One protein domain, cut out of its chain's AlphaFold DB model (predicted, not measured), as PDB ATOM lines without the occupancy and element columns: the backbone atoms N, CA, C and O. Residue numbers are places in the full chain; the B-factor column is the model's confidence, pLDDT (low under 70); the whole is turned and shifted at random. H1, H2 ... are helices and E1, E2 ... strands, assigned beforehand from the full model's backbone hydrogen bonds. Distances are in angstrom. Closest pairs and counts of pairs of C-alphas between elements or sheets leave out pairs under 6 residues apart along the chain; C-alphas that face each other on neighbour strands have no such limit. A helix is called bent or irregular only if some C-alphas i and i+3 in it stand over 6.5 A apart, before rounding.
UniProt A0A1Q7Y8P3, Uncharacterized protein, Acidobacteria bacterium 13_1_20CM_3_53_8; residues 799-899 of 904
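Overview. This is residues 799 to 899 of the 904 residues of an uncharacterized protein of Acidobacteria bacterium 13_1_20CM_3_53_8 (UniProt A0A1Q7Y8P3). A twisted sheet of four strands, E4, E5, E1 and E6, makes the body, with the short helix H3 laid across one face; the hairpin of E2 and E3 reaches toward one end of the long axis and helix H2 lies toward the other. The small helix H1 is next to E2. The printed part has 101 residues, with three named helices and six named strands in the order E1 E2 E3 E4 E5 H1 H2 H3 E6, and its class is mixed, helices and strands. The larger sheet, in the order E4 E5 E1 E6, is mixed, and the pair E2 and E3 is antiparallel. The whole is compact, with a radius of gyration of the C-alphas of 14.4 A, yet elongated, spanning 50 by 32 by 22 A.

Along the chain. E1, residues 799 to 806, begins at C-alpha 799 (218.666, 187.271, 98.571) and is 19.1 A long. E2, residues 812 to 816, and E3, residues 822 to 826, form a hairpin. E4, residues 834 to 840, 18.8 A, and E5, residues 843 to 850, 22.4 A, form another. H1, residues 856 to 861, is irregular: C-alphas 857 and 860 are 7.7 A apart. H2, residues 867 to 876, is 12.4 A long and neither bent nor irregular, but only just: C-alphas 873 and 876 are 6.0 A apart. H3 holds residues 881 to 886. E6, residues 895 to 898, ends at C-alpha 898 (214.991, 177.327, 96.538).

Arrangement. E1, an inner strand, is parallel to the edge strand E6, with N 800 and O 895 2.9 A apart, within hydrogen-bond range. E5 is antiparallel to E1, with N 801 and O 848 at 2.8 A, and to the edge strand E4, with N 835 and O 847 at 2.9 A. The sheet is twisted, its C-alphas up to 4.5 A off the best plane. H3 is on this sheet at a height of 8.6 A, over E5 and across the strands, at 90 degrees to E5 on the local plane; the closest C-alphas, of Tyr 847 and Phe 885, are 6.2 A apart. H2 is not on the sheet; it is close to H3 but not clearly touching, with the C-alphas of Phe 874 and Lys 881 6.7 A apart. E2 and E3 are antiparallel, with N 813 and O 825 at 2.9 A, and are apart from the four strands of the larger sheet. The closest C-alphas of E2 and H1, those of Tyr 813 and Ala 856, are 5.7 A apart. In H2 and H3 every O i to N i+4 pair is within hydrogen-bond range; in H1 0 of 2 are, beside 2 of 3 O i to N i+3 pairs.

Size, cuts and confidence. The two C-alphas farthest apart, those of Ile 820 and Thr 876, are 50.0 A apart. The printed part has no cut and no long link. Mean pLDDT of the printed part is 84.0; residues 816 to 822, 888 to 890 and 892 to 893 are under 70.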
ATOM      1  N   LYS A 799     219.557 188.305  99.099       88.38
ATOM      2  CA  LYS A 799     218.666 187.271  98.571       88.38
ATOM      3  C   LYS A 799     218.209 186.375  99.716       88.38
ATOM      4  O   LYS A 799     218.887 186.295 100.739       88.38
ATOM      5  N   ILE A 800     217.103 185.657  99.542       93.88
ATOM      6  CA  ILE A 800     216.618 184.668 100.512       93.88
ATOM      7  C   ILE A 800     216.766 183.263  99.921       93.88
ATOM      8  O   ILE A 800     216.169 182.950  98.894       93.88
ATOM      9  N   MET A 801     217.546 182.401 100.578       93.31
ATOM     10  CA  MET A 801     217.576 180.969 100.277       93.31
ATOM     11  C   MET A 801     216.527 180.240 101.116       93.31
ATOM     12  O   MET A 801     216.455 180.449 102.329       93.31
ATOM     13  N   VAL A 802     215.735 179.381 100.473       93.94
ATOM     14  CA  VAL A 802     214.619 178.652 101.088       93.94
ATOM     15  C   VAL A 802     214.861 177.147 101.020       93.94
ATOM     16  O   VAL A 802     215.000 176.591  99.933       93.94
ATOM     17  N   TRP A 803     214.854 176.474 102.169       92.75
ATOM     18  CA  TRP A 803     214.724 175.019 102.256       92.75
ATOM     19  C   TRP A 803     213.264 174.701 102.576       92.75
ATOM     20  O   TRP A 803     212.758 175.160 103.600       92.75
ATOM     21  N   ASN A 804     212.606 173.913 101.727       89.62
ATOM     22  CA  ASN A 804     211.245 173.423 101.959       89.62
ATOM     23  C   ASN A 804     211.307 172.011 102.563       89.62
ATOM     24  O   ASN A 804     212.039 171.171 102.038       89.62
ATOM     25  N   SER A 805     210.541 171.735 103.624       86.44
ATOM     26  CA  SER A 805     210.485 170.410 104.281       86.44
ATOM     27  C   SER A 805     211.863 169.800 104.626       86.44
ATOM     28  O   SER A 805     212.117 168.614 104.407       86.44
ATOM     29  N   ALA A 806     212.773 170.603 105.183       84.75
ATOM     30  CA  ALA A 806     214.075 170.147 105.671       84.75
ATOM     31  C   ALA A 806     213.938 169.214 106.891       84.75
ATOM     32  O   ALA A 806     213.091 169.435 107.758       84.75
ATOM     33  N   ASP A 807     214.810 168.206 106.995       86.19
ATOM     34  CA  ASP A 807     214.822 167.198 108.070       86.19
ATOM     35  C   ASP A 807     215.562 167.641 109.353       86.19
ATOM     36  O   ASP A 807     215.562 166.934 110.364       86.19
ATOM     37  N   ASP A 808     216.158 168.834 109.331       86.25
ATOM     38  CA  ASP A 808     216.774 169.523 110.467       86.25
ATOM     39  C   ASP A 808     216.300 170.985 110.485       86.25
ATOM     40  O   ASP A 808     216.000 171.562 109.444       86.25
ATOM     41  N   SER A 809     216.269 171.620 111.657       86.56
ATOM     42  CA  SER A 809     215.854 173.021 111.813       86.56
ATOM     43  C   SER A 809     216.992 174.021 111.549       86.56
ATOM     44  O   SER A 809     216.952 175.147 112.047       86.56
ATOM     45  N   ARG A 810     218.075 173.604 110.885       90.25
ATOM     46  CA  ARG A 810     219.280 174.413 110.642       90.25
ATOM     47  C   ARG A 810     219.665 174.336 109.169       90.25
ATOM     48  O   ARG A 810     219.712 173.229 108.640       90.25
ATOM     49  N   PRO A 811     220.002 175.461 108.516       91.19
ATOM     50  CA  PRO A 811     220.394 175.456 107.110       91.19
ATOM     51  C   PRO A 811     221.640 174.588 106.891       91.19
ATOM     52  O   PRO A 811     222.599 174.629 107.670       91.19
ATOM     53  N   TYR A 812     221.632 173.799 105.821       90.06
ATOM     54  CA  TYR A 812     222.717 172.887 105.465       90.06
ATOM     55  C   TYR A 812     222.884 172.769 103.950       90.06
ATOM     56  O   TYR A 812     221.965 173.050 103.183       90.06
ATOM     57  N   TYR A 813     224.046 172.281 103.522       88.31
ATOM     58  CA  TYR A 813     224.246 171.765 102.170       88.31
ATOM     59  C   TYR A 813     224.755 170.322 102.204       88.31
ATOM     60  O   TYR A 813     225.352 169.871 103.187       88.31
ATOM     61  N   LEU A 814     224.511 169.586 101.121       83.69
ATOM     62  CA  LEU A 814     225.037 168.239 100.919       83.69
ATOM     63  C   LEU A 814     226.274 168.297 100.022       83.69
ATOM     64  O   LEU A 814     226.252 168.924  98.965       83.69
ATOM     65  N   ALA A 815     227.346 167.615 100.421       76.06
ATOM     66  CA  ALA A 815     228.544 167.462  99.598       76.06
ATOM     67  C   ALA A 815     228.958 165.991  99.479       76.06
ATOM     68  O   ALA A 815     228.722 165.176 100.374       76.06
ATOM     69  N   GLY A 816     229.565 165.639  98.342       68.06
ATOM     70  CA  GLY A 816     230.002 164.274  98.061       68.06
ATOM     71  C   GLY A 816     231.173 163.864  98.956       68.06
ATOM     72  O   GLY A 816     232.294 164.343  98.773       68.06
ATOM     73  N   GLY A 817     230.926 162.960  99.904       57.22
ATOM     74  CA  GLY A 817     231.951 162.459 100.816       57.22
ATOM     75  C   GLY A 817     232.954 161.531 100.121       57.22
ATOM     76  O   GLY A 817     232.637 160.820  99.165       57.22
ATOM     77  N   ASN A 818     234.176 161.439 100.657       56.88
ATOM     78  CA  ASN A 818     235.238 160.569 100.119       56.88
ATOM     79  C   ASN A 818     234.947 159.048 100.240       56.88
ATOM     80  O   ASN A 818     235.796 158.225  99.883       56.88
ATOM     81  N   ARG A 819     233.778 158.647 100.766       53.50
ATOM     82  CA  ARG A 819     233.311 157.254 100.862       53.50
ATOM     83  C   ARG A 819     231.782 157.167 100.769       53.50
ATOM     84  O   ARG A 819     231.122 157.378 101.773       53.50
ATOM     85  N   ILE A 820     231.272 156.770  99.595       55.88
ATOM     86  CA  ILE A 820     229.902 156.268  99.320       55.88
ATOM     87  C   ILE A 820     228.830 156.828 100.279       55.88
ATOM     88  O   ILE A 820     228.331 156.122 101.155       55.88
ATOM     89  N   GLY A 821     228.495 158.103 100.099       63.50
ATOM     90  CA  GLY A 821     227.481 158.809 100.874       63.50
ATOM     91  C   GLY A 821     227.560 160.318 100.650       63.50
ATOM     92  O   GLY A 821     228.623 160.846 100.312       63.50
ATOM     93  N   TRP A 822     226.432 160.995 100.839       68.31
ATOM     94  CA  TRP A 822     226.381 162.447 100.986       68.31
ATOM     95  C   TRP A 822     226.637 162.796 102.453       68.31
ATOM     96  O   TRP A 822     226.098 162.146 103.347       68.31
ATOM     97  N   GLU A 823     227.475 163.798 102.699       80.31
ATOM     98  CA  GLU A 823     227.732 164.332 104.036       80.31
ATOM     99  C   GLU A 823     226.997 165.672 104.191       80.31
ATOM    100  O   GLU A 823     227.059 166.523 103.301       80.31
ATOM    101  N   THR A 824     226.300 165.852 105.318       84.88
ATOM    102  CA  THR A 824     225.581 167.089 105.657       84.88
ATOM    103  C   THR A 824     226.527 168.095 106.304       84.88
ATOM    104  O   THR A 824     227.073 167.843 107.381       84.88
ATOM    105  N   TYR A 825     226.679 169.260 105.677       87.31
ATOM    106  CA  TYR A 825     227.467 170.379 106.182       87.31
ATOM    107  C   TYR A 825     226.528 171.505 106.619       87.31
ATOM    108  O   TYR A 825     225.875 172.138 105.792       87.31
ATOM    109  N   TYR A 826     226.452 171.751 107.928       90.00
ATOM    110  CA  TYR A 826     225.640 172.837 108.484       90.00
ATOM    111  C   TYR A 826     226.251 174.202 108.170       90.00
ATOM    112  O   TYR A 826     227.454 174.411 108.352       90.00
ATOM    113  N   ILE A 827     225.406 175.137 107.749       90.69
ATOM    114  CA  ILE A 827     225.789 176.517 107.476       90.69
ATOM    115  C   ILE A 827     225.718 177.302 108.786       90.69
ATOM    116  O   ILE A 827     224.701 177.301 109.480       90.69
ATOM    117  N   ASN A 828     226.809 177.981 109.139       88.62
ATOM    118  CA  ASN A 828     226.866 178.818 110.334       88.62
ATOM    119  C   ASN A 828     226.261 180.201 110.047       88.62
ATOM    120  O   ASN A 828     226.992 181.158 109.790       88.62
ATOM    121  N   VAL A 829     224.929 180.277 110.062       89.50
ATOM    122  CA  VAL A 829     224.168 181.513 109.835       89.50
ATOM    123  C   VAL A 829     223.974 182.271 111.160       89.50
ATOM    124  O   VAL A 829     223.585 181.652 112.155       89.50
ATOM    125  N   PRO A 830     224.222 183.595 111.214       89.31
ATOM    126  CA  PRO A 830     223.883 184.426 112.368       89.31
ATOM    127  C   PRO A 830     222.381 184.398 112.686       89.31
ATOM    128  O   PRO A 830     221.552 184.397 111.781       89.31
ATOM    129  N   SER A 831     222.005 184.431 113.967       87.19
ATOM    130  CA  SER A 831     220.603 184.282 114.399       87.19
ATOM    131  C   SER A 831     219.650 185.367 113.889       87.19
ATOM    132  O   SER A 831     218.441 185.161 113.899       87.19
ATOM    133  N   GLN A 832     220.167 186.523 113.466       85.38
ATOM    134  CA  GLN A 832     219.364 187.584 112.859       85.38
ATOM    135  C   GLN A 832     219.078 187.367 111.361       85.38
ATOM    136  O   GLN A 832     218.143 187.957 110.830       85.38
ATOM    137  N   ALA A 833     219.851 186.506 110.693       90.62
ATOM    138  CA  ALA A 833     219.787 186.265 109.251       90.62
ATOM    139  C   ALA A 833     219.058 184.959 108.875       90.62
ATOM    140  O   ALA A 833     219.122 184.521 107.726       90.62
ATOM    141  N   VAL A 834     218.373 184.325 109.832       92.62
ATOM    142  CA  VAL A 834     217.618 183.084 109.626       92.62
ATOM    143  C   VAL A 834     216.249 183.137 110.303       92.62
ATOM    144  O   VAL A 834     216.122 183.569 111.449       92.62
ATOM    145  N   TYR A 835     215.234 182.642 109.601       93.94
ATOM    146  CA  TYR A 835     213.906 182.347 110.127       93.94
ATOM    147  C   TYR A 835     213.566 180.877 109.844       93.94
ATOM    148  O   TYR A 835     213.881 180.349 108.777       93.94
ATOM    149  N   THR A 836     212.961 180.201 110.818       91.31
ATOM    150  CA  THR A 836     212.649 178.764 110.757       91.31
ATOM    151  C   THR A 836     211.300 178.479 111.386       91.31
ATOM    152  O   THR A 836     211.084 178.812 112.552       91.31
ATOM    153  N   GLU A 837     210.443 177.783 110.651       91.81
ATOM    154  CA  GLU A 837     209.129 177.320 111.099       91.81
ATOM    155  C   GLU A 837     209.032 175.793 110.976       91.81
ATOM    156  O   GLU A 837     209.662 175.195 110.102       91.81
ATOM    157  N   SER A 838     208.258 175.143 111.849       87.69
ATOM    158  CA  SER A 838     208.026 173.698 111.745       87.69
ATOM    159  C   SER A 838     206.761 173.418 110.946       87.69
ATOM    160  O   SER A 838     205.692 173.928 111.274       87.69
ATOM    161  N   VAL A 839     206.877 172.535 109.956       82.12
ATOM    162  CA  VAL A 839     205.770 172.073 109.099       82.12
ATOM    163  C   VAL A 839     205.035 170.872 109.735       82.12
ATOM    164  O   VAL A 839     204.039 170.371 109.219       82.12
ATOM    165  N   GLY A 840     205.503 170.411 110.903       77.88
ATOM    166  CA  GLY A 840     205.075 169.169 111.545       77.88
ATOM    167  C   GLY A 840     205.960 167.980 111.156       77.88
ATOM    168  O   GLY A 840     206.864 168.097 110.345       77.88
ATOM    169  N   HIS A 841     205.746 166.819 111.783       81.00
ATOM    170  CA  HIS A 841     206.448 165.559 111.460       81.00
ATOM    171  C   HIS A 841     208.002 165.584 111.473       81.00
ATOM    172  O   HIS A 841     208.622 164.673 110.932       81.00
ATOM    173  N   ASN A 842     208.613 166.534 112.195       83.25
ATOM    174  CA  ASN A 842     210.052 166.867 112.200       83.25
ATOM    175  C   ASN A 842     210.570 167.564 110.926       83.25
ATOM    176  O   ASN A 842     211.782 167.698 110.779       83.25
ATOM    177  N   GLU A 843     209.684 168.044 110.057       86.62
ATOM    178  CA  GLU A 843     210.029 168.867 108.898       86.62
ATOM    179  C   GLU A 843     210.004 170.368 109.241       86.62
ATOM    180  O   GLU A 843     209.228 170.830 110.094       86.62
ATOM    181  N   TRP A 844     210.864 171.131 108.565       89.62
ATOM    182  CA  TRP A 844     211.070 172.564 108.778       89.62
ATOM    183  C   TRP A 844     211.167 173.319 107.455       89.62
ATOM    184  O   TRP A 844     211.848 172.865 106.539       89.62
ATOM    185  N   ASN A 845     210.566 174.507 107.381       92.00
ATOM    186  CA  ASN A 845     210.947 175.478 106.359       92.00
ATOM    187  C   ASN A 845     212.023 176.394 106.944       92.00
ATOM    188  O   ASN A 845     211.898 176.869 108.078       92.00
ATOM    189  N   ILE A 846     213.086 176.627 106.178       93.56
ATOM    190  CA  ILE A 846     214.235 177.442 106.583       93.56
ATOM    191  C   ILE A 846     214.406 178.555 105.564       93.56
ATOM    192  O   ILE A 846     214.526 178.281 104.375       93.56
ATOM    193  N   TYR A 847     214.477 179.793 106.037       95.12
ATOM    194  CA  TYR A 847     214.670 180.985 105.224       95.12
ATOM    195  C   TYR A 847     215.948 181.672 105.705       95.12
ATOM    196  O   TYR A 847     216.034 182.069 106.868       95.12
ATOM    197  N   VAL A 848     216.957 181.791 104.842       94.38
ATOM    198  CA  VAL A 848     218.232 182.460 105.153       94.38
ATOM    199  C   VAL A 848     218.404 183.655 104.238       94.38
ATOM    200  O   VAL A 848     218.448 183.480 103.024       94.38
ATOM    201  N   ILE A 849     218.557 184.847 104.810       93.25
ATOM    202  CA  ILE A 849     218.910 186.048 104.051       93.25
ATOM    203  C   ILE A 849     220.434 186.176 103.960       93.25
ATOM    204  O   ILE A 849     221.133 186.103 104.972       93.25
ATOM    205  N   PHE A 850     220.960 186.339 102.750       89.62
ATOM    206  CA  PHE A 850     222.397 186.371 102.481       89.62
ATOM    207  C   PHE A 850     222.721 187.215 101.243       89.62
ATOM    208  O   PHE A 850     221.888 187.389 100.359       89.62
ATOM    209  N   GLY A 851     223.951 187.713 101.156       84.88
ATOM    210  CA  GLY A 851     224.524 188.260  99.924       84.88
ATOM    211  C   GLY A 851     225.692 187.397  99.443       84.88
ATOM    212  O   GLY A 851     226.398 186.790 100.255       84.88
ATOM    213  N   GLY A 852     225.911 187.336  98.129       79.75
ATOM    214  CA  GLY A 852     226.977 186.543  97.506       79.75
ATOM    215  C   GLY A 852     226.450 185.417  96.611       79.75
ATOM    216  O   GLY A 852     225.414 185.554  95.973       79.75
ATOM    217  N   SER A 853     227.195 184.311  96.515       83.38
ATOM    218  CA  SER A 853     226.895 183.227  95.565       83.38
ATOM    219  C   SER A 853     225.656 182.421  95.955       83.38
ATOM    220  O   SER A 853     225.626 181.854  97.042       83.38
ATOM    221  N   ASP A 854     224.754 182.202  94.997       86.56
ATOM    222  CA  ASP A 854     223.517 181.389  95.074       86.56
ATOM    223  C   ASP A 854     223.723 179.884  95.401       86.56
ATOM    224  O   ASP A 854     222.807 179.073  95.314       86.56
ATOM    225  N   ASP A 855     224.944 179.481  95.753       85.56
ATOM    226  CA  ASP A 855     225.381 178.105  95.972       85.56
ATOM    227  C   ASP A 855     225.663 177.897  97.464       85.56
ATOM    228  O   ASP A 855     226.643 178.417  98.001       85.56
ATOM    229  N   ALA A 856     224.816 177.109  98.132       85.44
ATOM    230  CA  ALA A 856     224.908 176.821  99.564       85.44
ATOM    231  C   ALA A 856     226.260 176.212  99.994       85.44
ATOM    232  O   ALA A 856     226.696 176.421 101.130       85.44
ATOM    233  N   SER A 857     226.971 175.525  99.088       82.75
ATOM    234  CA  SER A 857     228.319 174.998  99.356       82.75
ATOM    235  C   SER A 857     229.394 176.090  99.444       82.75
ATOM    236  O   SER A 857     230.457 175.876 100.028       82.75
ATOM    237  N   LYS A 858     229.100 177.291  98.929       85.69
ATOM    238  CA  LYS A 858     229.941 178.495  99.010       85.69
ATOM    239  C   LYS A 858     229.516 179.454 100.126       85.69
ATOM    240  O   LYS A 858     230.022 180.573 100.193       85.69
ATOM    241  N   SER A 859     228.665 179.011 101.050       83.88
ATOM    242  CA  SER A 859     228.195 179.802 102.199       83.88
ATOM    243  C   SER A 859     229.296 180.363 103.116       83.88
ATOM    244  O   SER A 859     229.067 181.330 103.835       83.88
ATOM    245  N   GLY A 860     230.529 179.843 103.044       82.56
ATOM    246  CA  GLY A 860     231.705 180.451 103.686       82.56
ATOM    247  C   GLY A 860     232.150 181.799 103.090       82.56
ATOM    248  O   GLY A 860     233.074 182.414 103.614       82.56
ATOM    249  N   SER A 861     231.527 182.248 101.998       81.94
ATOM    250  CA  SER A 861     231.696 183.578 101.392       81.94
ATOM    251  C   SER A 861     230.394 184.387 101.373       81.94
ATOM    252  O   SER A 861     230.322 185.395 100.673       81.94
ATOM    253  N   TRP A 862     229.363 183.950 102.105       88.75
ATOM    254  CA  TRP A 862     228.146 184.736 102.285       88.75
ATOM    255  C   TRP A 862     228.375 185.881 103.265       88.75
ATOM    256  O   TRP A 862     229.008 185.710 104.310       88.75
ATOM    257  N   ILE A 863     227.804 187.030 102.929       86.56
ATOM    258  CA  ILE A 863     227.581 188.134 103.859       86.56
ATOM    259  C   ILE A 863     226.154 188.050 104.402       86.56
ATOM    260  O   ILE A 863     225.259 187.521 103.739       86.56
ATOM    261  N   TYR A 864     225.940 188.583 105.599       87.69
ATOM    262  CA  TYR A 864     224.656 188.548 106.297       87.69
ATOM    263  C   TYR A 864     224.307 189.949 106.812       87.69
ATOM    264  O   TYR A 864     225.231 190.693 107.151       87.69
ATOM    265  N   PRO A 865     223.012 190.290 106.941       86.88
ATOM    266  CA  PRO A 865     222.558 191.492 107.631       86.88
ATOM    267  C   PRO A 865     223.256 191.737 108.974       86.88
ATOM    268  O   PRO A 865     223.423 190.823 109.797       86.88
ATOM    269  N   THR A 866     223.640 192.994 109.203       85.44
ATOM    270  CA  THR A 866     224.145 193.454 110.501       85.44
ATOM    271  C   THR A 866     223.048 193.323 111.562       85.44
ATOM    272  O   THR A 866     221.857 193.338 111.245       85.44
ATOM    273  N   THR A 867     223.423 193.200 112.839       85.19
ATOM    274  CA  THR A 867     222.421 193.233 113.918       85.19
ATOM    275  C   THR A 867     221.696 194.573 113.953       85.19
ATOM    276  O   THR A 867     220.494 194.579 114.166       85.19
ATOM    277  N   THR A 868     222.391 195.678 113.648       86.69
ATOM    278  CA  THR A 868     221.810 197.024 113.548       86.69
ATOM    279  C   THR A 868     220.664 197.072 112.541       86.69
ATOM    280  O   THR A 868     219.562 197.452 112.916       86.69
ATOM    281  N   LEU A 869     220.882 196.590 111.308       87.44
ATOM    282  CA  LEU A 869     219.846 196.499 110.273       87.44
ATOM    283  C   LEU A 869     218.628 195.702 110.750       87.44
ATOM    284  O   LEU A 869     217.492 196.134 110.592       87.44
ATOM    285  N   THR A 870     218.852 194.529 111.342       87.56
ATOM    286  CA  THR A 870     217.746 193.653 111.751       87.56
ATOM    287  C   THR A 870     217.026 194.121 113.009       87.56
ATOM    288  O   THR A 870     215.831 193.881 113.143       87.56
ATOM    289  N   ASP A 871     217.726 194.764 113.943       89.06
ATOM    290  CA  ASP A 871     217.105 195.318 115.144       89.06
ATOM    291  C   ASP A 871     216.283 196.555 114.782       89.06
ATOM    292  O   ASP A 871     215.159 196.693 115.253       89.06
ATOM    293  N   ASP A 872     216.774 197.389 113.868       87.31
ATOM    294  CA  ASP A 872     216.019 198.531 113.367       87.31
ATOM    295  C   ASP A 872     214.769 198.082 112.586       87.31
ATOM    296  O   ASP A 872     213.655 198.477 112.921       87.31
ATOM    297  N   LEU A 873     214.909 197.137 111.647       87.31
ATOM    298  CA  LEU A 873     213.781 196.609 110.871       87.31
ATOM    299  C   LEU A 873     212.716 195.911 111.746       87.31
ATOM    300  O   LEU A 873     211.521 196.154 111.587       87.31
ATOM    301  N   PHE A 874     213.127 195.030 112.667       90.56
ATOM    302  CA  PHE A 874     212.197 194.179 113.423       90.56
ATOM    303  C   PHE A 874     211.788 194.738 114.797       90.56
ATOM    304  O   PHE A 874     210.839 194.218 115.386       90.56
ATOM    305  N   GLN A 875     212.498 195.733 115.345       86.94
ATOM    306  CA  GLN A 875     212.198 196.325 116.661       86.94
ATOM    307  C   GLN A 875     211.830 197.813 116.576       86.94
ATOM    308  O   GLN A 875     210.872 198.203 117.239       86.94
ATOM    309  N   THR A 876     212.532 198.630 115.776       82.56
ATOM    310  CA  THR A 876     212.164 200.050 115.575       82.56
ATOM    311  C   THR A 876     210.952 200.169 114.651       82.56
ATOM    312  O   THR A 876     209.946 200.759 115.029       82.56
ATOM    313  N   LEU A 877     211.030 199.564 113.461       78.06
ATOM    314  CA  LEU A 877     210.009 199.670 112.409       78.06
ATOM    315  C   LEU A 877     208.870 198.646 112.547       78.06
ATOM    316  O   LEU A 877     207.925 198.658 111.766       78.06
ATOM    317  N   GLY A 878     208.961 197.732 113.520       81.69
ATOM    318  CA  GLY A 878     207.906 196.762 113.826       81.69
ATOM    319  C   GLY A 878     207.622 195.721 112.733       81.69
ATOM    320  O   GLY A 878     206.596 195.045 112.805       81.69
ATOM    321  N   VAL A 879     208.501 195.561 111.735       83.19
ATOM    322  CA  VAL A 879     208.289 194.608 110.634       83.19
ATOM    323  C   VAL A 879     208.227 193.181 111.182       83.19
ATOM    324  O   VAL A 879     209.089 192.738 111.945       83.19
ATOM    325  N   SER A 880     207.222 192.417 110.760       87.69
ATOM    326  CA  SER A 880     207.136 190.996 111.083       87.69
ATOM    327  C   SER A 880     208.274 190.222 110.418       87.69
ATOM    328  O   SER A 880     208.474 190.285 109.202       87.69
ATOM    329  N   LYS A 881     208.991 189.411 111.205       88.19
ATOM    330  CA  LYS A 881     209.982 188.466 110.665       88.19
ATOM    331  C   LYS A 881     209.355 187.479 109.686       88.19
ATOM    332  O   LYS A 881     210.014 187.082 108.733       88.19
ATOM    333  N   GLU A 882     208.109 187.080 109.920       86.00
ATOM    334  CA  GLU A 882     207.417 186.154 109.030       86.00
ATOM    335  C   GLU A 882     207.172 186.796 107.662       86.00
ATOM    336  O   GLU A 882     207.582 186.225 106.652       86.00
ATOM    337  N   ASP A 883     206.617 188.010 107.630       82.69
ATOM    338  CA  ASP A 883     206.307 188.704 106.376       82.69
ATOM    339  C   ASP A 883     207.573 189.029 105.577       82.69
ATOM    340  O   ASP A 883     207.627 188.776 104.374       82.69
ATOM    341  N   PHE A 884     208.632 189.490 106.252       89.38
ATOM    342  CA  PHE A 884     209.927 189.756 105.624       89.38
ATOM    343  C   PHE A 884     210.546 188.498 104.993       89.38
ATOM    344  O   PHE A 884     210.833 188.472 103.795       89.38
ATOM    345  N   PHE A 885     210.729 187.421 105.769       91.06
ATOM    346  CA  PHE A 885     211.405 186.214 105.277       91.06
ATOM    347  C   PHE A 885     210.553 185.408 104.281       91.06
ATOM    348  O   PHE A 885     211.114 184.760 103.392       91.06
ATOM    349  N   LYS A 886     209.216 185.468 104.376       86.44
ATOM    350  CA  LYS A 886     208.294 184.864 103.396       86.44
ATOM    351  C   LYS A 886     208.014 185.760 102.184       86.44
ATOM    352  O   LYS A 886     207.334 185.307 101.265       86.44
ATOM    353  N   ARG A 887     208.591 186.970 102.133       86.00
ATOM    354  CA  ARG A 887     208.481 187.928 101.018       86.00
ATOM    355  C   ARG A 887     207.045 188.430 100.783       86.00
ATOM    356  O   ARG A 887     206.621 188.622  99.644       86.00
ATOM    357  N   LEU A 888     206.301 188.612 101.873       69.56
ATOM    358  CA  LEU A 888     204.952 189.186 101.919       69.56
ATOM    359  C   LEU A 888     205.033 190.710 102.149       69.56
ATOM    360  O   LEU A 888     206.127 191.255 102.266       69.56
ATOM    361  N   ALA A 889     203.892 191.407 102.196       66.75
ATOM    362  CA  ALA A 889     203.793 192.826 102.590       66.75
ATOM    363  C   ALA A 889     204.815 193.784 101.914       66.75
ATOM    364  O   ALA A 889     205.400 194.651 102.561       66.75
ATOM    365  N   GLY A 890     205.051 193.611 100.606       57.00
ATOM    366  CA  GLY A 890     205.973 194.440  99.810       57.00
ATOM    367  C   GLY A 890     207.427 193.948  99.728       57.00
ATOM    368  O   GLY A 890     208.236 194.568  99.047       57.00
ATOM    369  N   TRP A 891     207.775 192.821 100.359       74.12
ATOM    370  CA  TRP A 891     209.121 192.219 100.292       74.12
ATOM    371  C   TRP A 891     209.301 191.204  99.142       74.12
ATOM    372  O   TRP A 891     210.308 190.493  99.064       74.12
ATOM    373  N   ASN A 892     208.334 191.129  98.224       68.25
ATOM    374  CA  ASN A 892     208.318 190.231  97.061       68.25
ATOM    375  C   ASN A 892     209.460 190.489  96.061       68.25
ATOM    376  O   ASN A 892     209.850 189.570  95.336       68.25
ATOM    377  N   THR A 893     210.033 191.691  96.051       65.44
ATOM    378  CA  THR A 893     211.171 192.088  95.204       65.44
ATOM    379  C   THR A 893     212.491 191.402  95.575       65.44
ATOM    380  O   THR A 893     213.327 191.200  94.695       65.44
ATOM    381  N   ILE A 894     212.683 190.971  96.832       76.19
ATOM    382  CA  ILE A 894     213.881 190.217  97.244       76.19
ATOM    383  C   ILE A 894     213.961 188.918  96.427       76.19
ATOM    384  O   ILE A 894     212.988 188.160  96.372       76.19
ATOM    385  N   GLN A 895     215.114 188.613  95.822       83.50
ATOM    386  CA  GLN A 895     215.279 187.370  95.061       83.50
ATOM    387  C   GLN A 895     215.182 186.147  95.990       83.50
ATOM    388  O   GLN A 895     215.932 186.036  96.959       83.50
ATOM    389  N   SER A 896     214.295 185.198  95.667       88.69
ATOM    390  CA  SER A 896     214.213 183.896  96.342       88.69
ATOM    391  C   SER A 896     214.956 182.812  95.558       88.69
ATOM    392  O   SER A 896     214.860 182.755  94.330       88.69
ATOM    393  N   ILE A 897     215.673 181.944  96.269       89.31
ATOM    394  CA  ILE A 897     216.402 180.793  95.727       89.31
ATOM    395  C   ILE A 897     215.992 179.553  96.521       89.31
ATOM    396  O   ILE A 897     216.351 179.411  97.688       89.31
ATOM    397  N   THR A 898     215.270 178.621  95.904       89.25
ATOM    398  CA  THR A 898     214.991 177.327  96.538       89.25
ATOM    399  C   THR A 898     216.264 176.482  96.565       89.25
ATOM    400  O   THR A 898     216.858 176.214  95.518       89.25
ATOM    401  N   TYR A 899     216.681 176.040  97.751       85.00
ATOM    402  CA  TYR A 899     217.711 175.020  97.888       85.00
ATOM    403  C   TYR A 899     217.119 173.660  97.508       85.00
ATOM    404  O   TYR A 899     216.428 173.015  98.295       85.00
TER     405      TYR A 899